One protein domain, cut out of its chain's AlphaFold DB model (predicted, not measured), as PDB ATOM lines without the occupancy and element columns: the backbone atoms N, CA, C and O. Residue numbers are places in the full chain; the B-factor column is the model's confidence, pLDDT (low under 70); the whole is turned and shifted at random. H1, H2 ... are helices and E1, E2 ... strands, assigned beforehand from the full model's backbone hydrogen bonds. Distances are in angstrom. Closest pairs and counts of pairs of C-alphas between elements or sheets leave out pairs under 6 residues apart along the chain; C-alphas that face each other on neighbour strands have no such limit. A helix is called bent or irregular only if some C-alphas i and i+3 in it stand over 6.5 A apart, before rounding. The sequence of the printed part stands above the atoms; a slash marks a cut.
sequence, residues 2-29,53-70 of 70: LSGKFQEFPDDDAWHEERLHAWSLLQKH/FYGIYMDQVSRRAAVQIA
ATOM      1  N   LEU A   2     207.333 166.062  57.366       87.81
ATOM      2  CA  LEU A   2     208.412 167.038  57.418       87.81
ATOM      3  C   LEU A   2     209.629 166.415  56.734       87.81
ATOM      4  O   LEU A   2     210.000 165.292  57.066       87.81
ATOM      5  N   SER A   3     210.203 167.143  55.787       90.19
ATOM      6  CA  SER A   3     211.507 166.860  55.198       90.19
ATOM      7  C   SER A   3     212.468 167.919  55.717       90.19
ATOM      8  O   SER A   3     212.151 169.110  55.709       90.19
ATOM      9  N   GLY A   4     213.623 167.498  56.211       91.19
ATOM     10  CA  GLY A   4     214.583 168.403  56.820       91.19
ATOM     11  C   GLY A   4     215.983 167.823  56.841       91.19
ATOM     12  O   GLY A   4     216.190 166.654  56.510       91.19
ATOM     13  N   LYS A   5     216.944 168.664  57.212       92.81
ATOM     14  CA  LYS A   5     218.355 168.297  57.320       92.81
ATOM     15  C   LYS A   5     218.714 168.098  58.781       92.81
ATOM     16  O   LYS A   5     218.385 168.932  59.619       92.81
ATOM     17  N   PHE A   6     219.377 166.990  59.063       91.62
ATOM     18  CA  PHE A   6     219.951 166.723  60.370       91.62
ATOM     19  C   PHE A   6     221.150 167.646  60.619       91.62
ATOM     20  O   PHE A   6     221.965 167.842  59.718       91.62
ATOM     21  N   GLN A   7     221.244 168.192  61.829       88.94
ATOM     22  CA  GLN A   7     222.373 168.991  62.289       88.94
ATOM     23  C   GLN A   7     222.703 168.611  63.733       88.94
ATOM     24  O   GLN A   7     221.833 168.657  64.604       88.94
ATOM     25  N   GLU A   8     223.962 168.270  63.983       88.31
ATOM     26  CA  GLU A   8     224.492 168.074  65.334       88.31
ATOM     27  C   GLU A   8     224.885 169.421  65.929       88.31
ATOM     28  O   GLU A   8     225.429 170.277  65.220       88.31
ATOM     29  N   PHE A   9     224.630 169.597  67.223       84.94
ATOM     30  CA  PHE A   9     225.105 170.753  67.970       84.94
ATOM     31  C   PHE A   9     226.116 170.280  69.017       84.94
ATOM     32  O   PHE A   9     225.720 169.655  70.010       84.94
ATOM     33  N   PRO A  10     227.415 170.526  68.782       82.62
ATOM     34  CA  PRO A  10     228.463 170.138  69.713       82.62
ATOM     35  C   PRO A  10     228.338 170.882  71.051       82.62
ATOM     36  O   PRO A  10     227.660 171.907  71.164       82.62
ATOM     37  N   ASP A  11     228.986 170.331  72.077       80.06
ATOM     38  CA  ASP A  11     229.026 170.881  73.437       80.06
ATOM     39  C   ASP A  11     230.007 172.062  73.537       80.06
ATOM     40  O   ASP A  11     231.014 171.996  74.235       80.06
ATOM     41  N   ASP A  12     229.727 173.120  72.779       84.44
ATOM     42  CA  ASP A  12     230.494 174.366  72.757       84.44
ATOM     43  C   ASP A  12     229.658 175.523  73.333       84.44
ATOM     44  O   ASP A  12     228.422 175.504  73.267       84.44
ATOM     45  N   ASP A  13     230.319 176.578  73.828       85.12
ATOM     46  CA  ASP A  13     229.667 177.776  74.396       85.12
ATOM     47  C   ASP A  13     228.601 178.385  73.468       85.12
ATOM     48  O   ASP A  13     227.577 178.880  73.933       85.12
ATOM     49  N   ALA A  14     228.796 178.290  72.148       86.25
ATOM     50  CA  ALA A  14     227.867 178.818  71.149       86.25
ATOM     51  C   ALA A  14     226.470 178.170  71.189       86.25
ATOM     52  O   ALA A  14     225.495 178.811  70.808       86.25
ATOM     53  N   TRP A  15     226.364 176.916  71.639       82.75
ATOM     54  CA  TRP A  15     225.108 176.152  71.675       82.75
ATOM     55  C   TRP A  15     224.627 175.868  73.097       82.75
ATOM     56  O   TRP A  15     223.607 175.202  73.285       82.75
ATOM     57  N   HIS A  16     225.354 176.352  74.104       84.75
ATOM     58  CA  HIS A  16     225.088 176.057  75.504       84.75
ATOM     59  C   HIS A  16     223.685 176.509  75.936       84.75
ATOM     60  O   HIS A  16     222.920 175.718  76.493       84.75
ATOM     61  N   GLU A  17     223.306 177.751  75.616       88.81
ATOM     62  CA  GLU A  17     221.989 178.300  75.971       88.81
ATOM     63  C   GLU A  17     220.846 177.575  75.244       88.81
ATOM     64  O   GLU A  17     219.855 177.187  75.869       88.81
ATOM     65  N   GLU A  18     221.014 177.306  73.945       86.00
ATOM     66  CA  GLU A  18     220.049 176.559  73.133       86.00
ATOM     67  C   GLU A  18     219.808 175.147  73.695       86.00
ATOM     68  O   GLU A  18     218.663 174.683  73.783       86.00
ATOM     69  N   ARG A  19     220.882 174.472  74.124       85.19
ATOM     70  CA  ARG A  19     220.837 173.135  74.731       85.19
ATOM     71  C   ARG A  19     220.105 173.144  76.063       85.19
ATOM     72  O   ARG A  19     219.225 172.307  76.270       85.19
ATOM     73  N   LEU A  20     220.408 174.103  76.939       87.12
ATOM     74  CA  LEU A  20     219.712 174.255  78.219       87.12
ATOM     75  C   LEU A  20     218.223 174.549  78.026       87.12
ATOM     76  O   LEU A  20     217.379 173.952  78.701       87.12
ATOM     77  N   HIS A  21     217.884 175.433  77.089       88.50
ATOM     78  CA  HIS A  21     216.498 175.774  76.797       88.50
ATOM     79  C   HIS A  21     215.719 174.564  76.264       88.50
ATOM     80  O   HIS A  21     214.653 174.230  76.788       88.50
ATOM     81  N   ALA A  22     216.268 173.846  75.284       86.44
ATOM     82  CA  ALA A  22     215.647 172.634  74.762       86.44
ATOM     83  C   ALA A  22     215.522 171.538  75.831       86.44
ATOM     84  O   ALA A  22     214.479 170.890  75.933       86.44
ATOM     85  N   TRP A  23     216.540 171.367  76.678       84.44
ATOM     86  CA  TRP A  23     216.497 170.424  77.794       84.44
ATOM     87  C   TRP A  23     215.422 170.789  78.826       84.44
ATOM     88  O   TRP A  23     214.728 169.908  79.326       84.44
ATOM     89  N   SER A  24     215.217 172.078  79.114       86.69
ATOM     90  CA  SER A  24     214.122 172.573  79.971       86.69
ATOM     91  C   SER A  24     212.733 172.177  79.459       86.69
ATOM     92  O   SER A  24     211.812 171.939  80.246       86.69
ATOM     93  N   LEU A  25     212.572 172.063  78.139       86.88
ATOM     94  CA  LEU A  25     211.335 171.594  77.519       86.88
ATOM     95  C   LEU A  25     211.240 170.065  77.543       86.88
ATOM     96  O   LEU A  25     210.215 169.528  77.958       86.88
ATOM     97  N   LEU A  26     212.307 169.366  77.147       81.44
ATOM     98  CA  LEU A  26     212.316 167.907  77.000       81.44
ATOM     99  C   LEU A  26     212.237 167.163  78.336       81.44
ATOM    100  O   LEU A  26     211.515 166.173  78.417       81.44
ATOM    101  N   GLN A  27     212.883 167.664  79.393       81.00
ATOM    102  CA  GLN A  27     212.888 167.015  80.713       81.00
ATOM    103  C   GLN A  27     211.494 166.903  81.355       81.00
ATOM    104  O   GLN A  27     211.290 166.117  82.274       81.00
ATOM    105  N   LYS A  28     210.525 167.706  80.895       80.12
ATOM    106  CA  LYS A  28     209.134 167.673  81.375       80.12
ATOM    107  C   LYS A  28     208.344 166.500  80.795       80.12
ATOM    108  O   LYS A  28     207.251 166.205  81.277       80.12
ATOM    109  N   HIS A  29     208.861 165.861  79.750       74.56
ATOM    110  CA  HIS A  29     208.237 164.716  79.113       74.56
ATOM    111  C   HIS A  29     208.838 163.422  79.662       74.56
ATOM    112  O   HIS A  29     210.042 163.312  79.859       74.56
ATOM    113  N   PHE A  53     223.255 165.926  71.187       84.31
ATOM    114  CA  PHE A  53     222.274 166.975  70.992       84.31
ATOM    115  C   PHE A  53     222.209 167.339  69.506       84.31
ATOM    116  O   PHE A  53     223.221 167.645  68.877       84.31
ATOM    117  N   TYR A  54     221.010 167.279  68.932       88.94
ATOM    118  CA  TYR A  54     220.797 167.502  67.506       88.94
ATOM    119  C   TYR A  54     219.462 168.196  67.244       88.94
ATOM    120  O   TYR A  54     218.543 168.167  68.064       88.94
ATOM    121  N   GLY A  55     219.348 168.792  66.063       88.44
ATOM    122  CA  GLY A  55     218.110 169.362  65.551       88.44
ATOM    123  C   GLY A  55     217.869 168.971  64.104       88.44
ATOM    124  O   GLY A  55     218.737 168.439  63.411       88.44
ATOM    125  N   ILE A  56     216.650 169.240  63.646       89.38
ATOM    126  CA  ILE A  56     216.264 169.057  62.251       89.38
ATOM    127  C   ILE A  56     215.921 170.432  61.696       89.38
ATOM    128  O   ILE A  56     214.918 171.032  62.084       89.38
ATOM    129  N   TYR A  57     216.741 170.922  60.771       89.44
ATOM    130  CA  TYR A  57     216.413 172.121  60.019       89.44
ATOM    131  C   TYR A  57     215.287 171.791  59.041       89.44
ATOM    132  O   TYR A  57     215.442 170.944  58.156       89.44
ATOM    133  N   MET A  58     214.136 172.428  59.226       89.19
ATOM    134  CA  MET A  58     212.950 172.176  58.418       89.19
ATOM    135  C   MET A  58     213.128 172.772  57.018       89.19
ATOM    136  O   MET A  58     213.279 173.981  56.876       89.19
ATOM    137  N   ASP A  59     213.083 171.921  55.995       89.31
ATOM    138  CA  ASP A  59     213.173 172.329  54.588       89.31
ATOM    139  C   ASP A  59     211.775 172.412  53.965       89.31
ATOM    140  O   ASP A  59     211.353 173.462  53.486       89.31
ATOM    141  N   GLN A  60     211.001 171.326  54.070       90.12
ATOM    142  CA  GLN A  60     209.611 171.286  53.629       90.12
ATOM    143  C   GLN A  60     208.697 170.667  54.676       90.12
ATOM    144  O   GLN A  60     209.044 169.702  55.358       90.12
ATOM    145  N   VAL A  61     207.477 171.193  54.759       91.62
ATOM    146  CA  VAL A  61     206.435 170.652  55.625       91.62
ATOM    147  C   VAL A  61     205.119 170.533  54.869       91.62
ATOM    148  O   VAL A  61     204.508 171.514  54.458       91.62
ATOM    149  N   SER A  62     204.649 169.301  54.733       90.06
ATOM    150  CA  SER A  62     203.331 168.987  54.192       90.06
ATOM    151  C   SER A  62     202.391 168.649  55.339       90.06
ATOM    152  O   SER A  62     202.641 167.708  56.099       90.06
ATOM    153  N   ARG A  63     201.287 169.384  55.466       87.00
ATOM    154  CA  ARG A  63     200.218 169.082  56.428       87.00
ATOM    155  C   ARG A  63     199.070 168.383  55.710       87.00
ATOM    156  O   ARG A  63     198.816 168.644  54.539       87.00
ATOM    157  N   ARG A  64     198.386 167.479  56.406       87.44
ATOM    158  CA  ARG A  64     197.139 166.876  55.932       87.44
ATOM    159  C   ARG A  64     196.070 167.148  56.977       87.44
ATOM    160  O   ARG A  64     196.319 166.941  58.159       87.44
ATOM    161  N   ALA A  65     194.916 167.616  56.526       87.56
ATOM    162  CA  ALA A  65     193.726 167.775  57.342       87.56
ATOM    163  C   ALA A  65     192.583 167.051  56.633       87.56
ATOM    164  O   ALA A  65     192.416 167.204  55.422       87.56
ATOM    165  N   ALA A  66     191.831 166.243  57.373       89.00
ATOM    166  CA  ALA A  66     190.571 165.714  56.879       89.00
ATOM    167  C   ALA A  66     189.511 166.806  57.046       89.00
ATOM    168  O   ALA A  66     189.361 167.355  58.137       89.00
ATOM    169  N   VAL A  67     188.801 167.130  55.970       87.06
ATOM    170  CA  VAL A  67     187.663 168.052  56.006       87.06
ATOM    171  C   VAL A  67     186.425 167.236  55.677       87.06
ATOM    172  O   VAL A  67     186.399 166.536  54.666       87.06
ATOM    173  N   GLN A  68     185.423 167.290  56.550       82.19
ATOM    174  CA  GLN A  68     184.137 166.664  56.284       82.19
ATOM    175  C   GLN A  68     183.393 167.535  55.273       82.19
ATOM    176  O   GLN A  68     183.099 168.697  55.549       82.19
ATOM    177  N   ILE A  69     183.159 166.992  54.082       72.81
ATOM    178  CA  ILE A  69     182.371 167.658  53.049       72.81
ATOM    179  C   ILE A  69     180.911 167.317  53.354       72.81
ATOM    180  O   ILE A  69     180.560 166.136  53.375       72.81
ATOM    181  N   ALA A  70     180.130 168.339  53.705       67.75
ATOM    182  CA  ALA A  70     178.693 168.238  53.954       67.75
ATOM    183  C   ALA A  70     177.908 168.121  52.644       67.75
ATOM    184  O   ALA A  70     178.361 168.717  51.637       67.75
TER     185      ALA A  70
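Overview. This is residues 2 to 29 and 53 to 70 of the 70 residues of an uncharacterized protein of Rhizobium mesoamericanum STM3625 (UniProt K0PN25). A narrow two-stranded antiparallel ribbon, E1 and E2, has helix H1 at one end, slanting away from it, while a tail runs out from the other end, where residues 64 to 70 stick out. The 46 printed residues hold E1, H1 and E2 in that order, a mixed class. The whole is extended, with a radius of gyration of the C-alphas of 16.3 A and spans of 55 by 25 by 12 A.

Arrangement. E1, residues 2 to 8, and E2, residues 54 to 61, are antiparallel at 156 degrees; N 5 and O 57 are within hydrogen-bond range at 2.9 A. E2 bends by 51 degrees at residue 58. A tight link joins E1 to H1, residues 13 to 26, where 8 of 10 O i to N i+4 pairs are within range.

Along the chain. E1 measures 18.0 A from C-alpha 2 at (208.412, 167.038, 57.418), and E2 18.9 A to C-alpha 61 at (206.435, 170.652, 55.625). H1 measures 20.1 A and is irregular: C-alphas 14 and 17 are 7.6 A apart.

Size, cuts and confidence. Residues 30 to 52 are not printed; C-alphas 29 and 53 are 16.4 A apart across this cut. Residue 70 is under pLDDT 70.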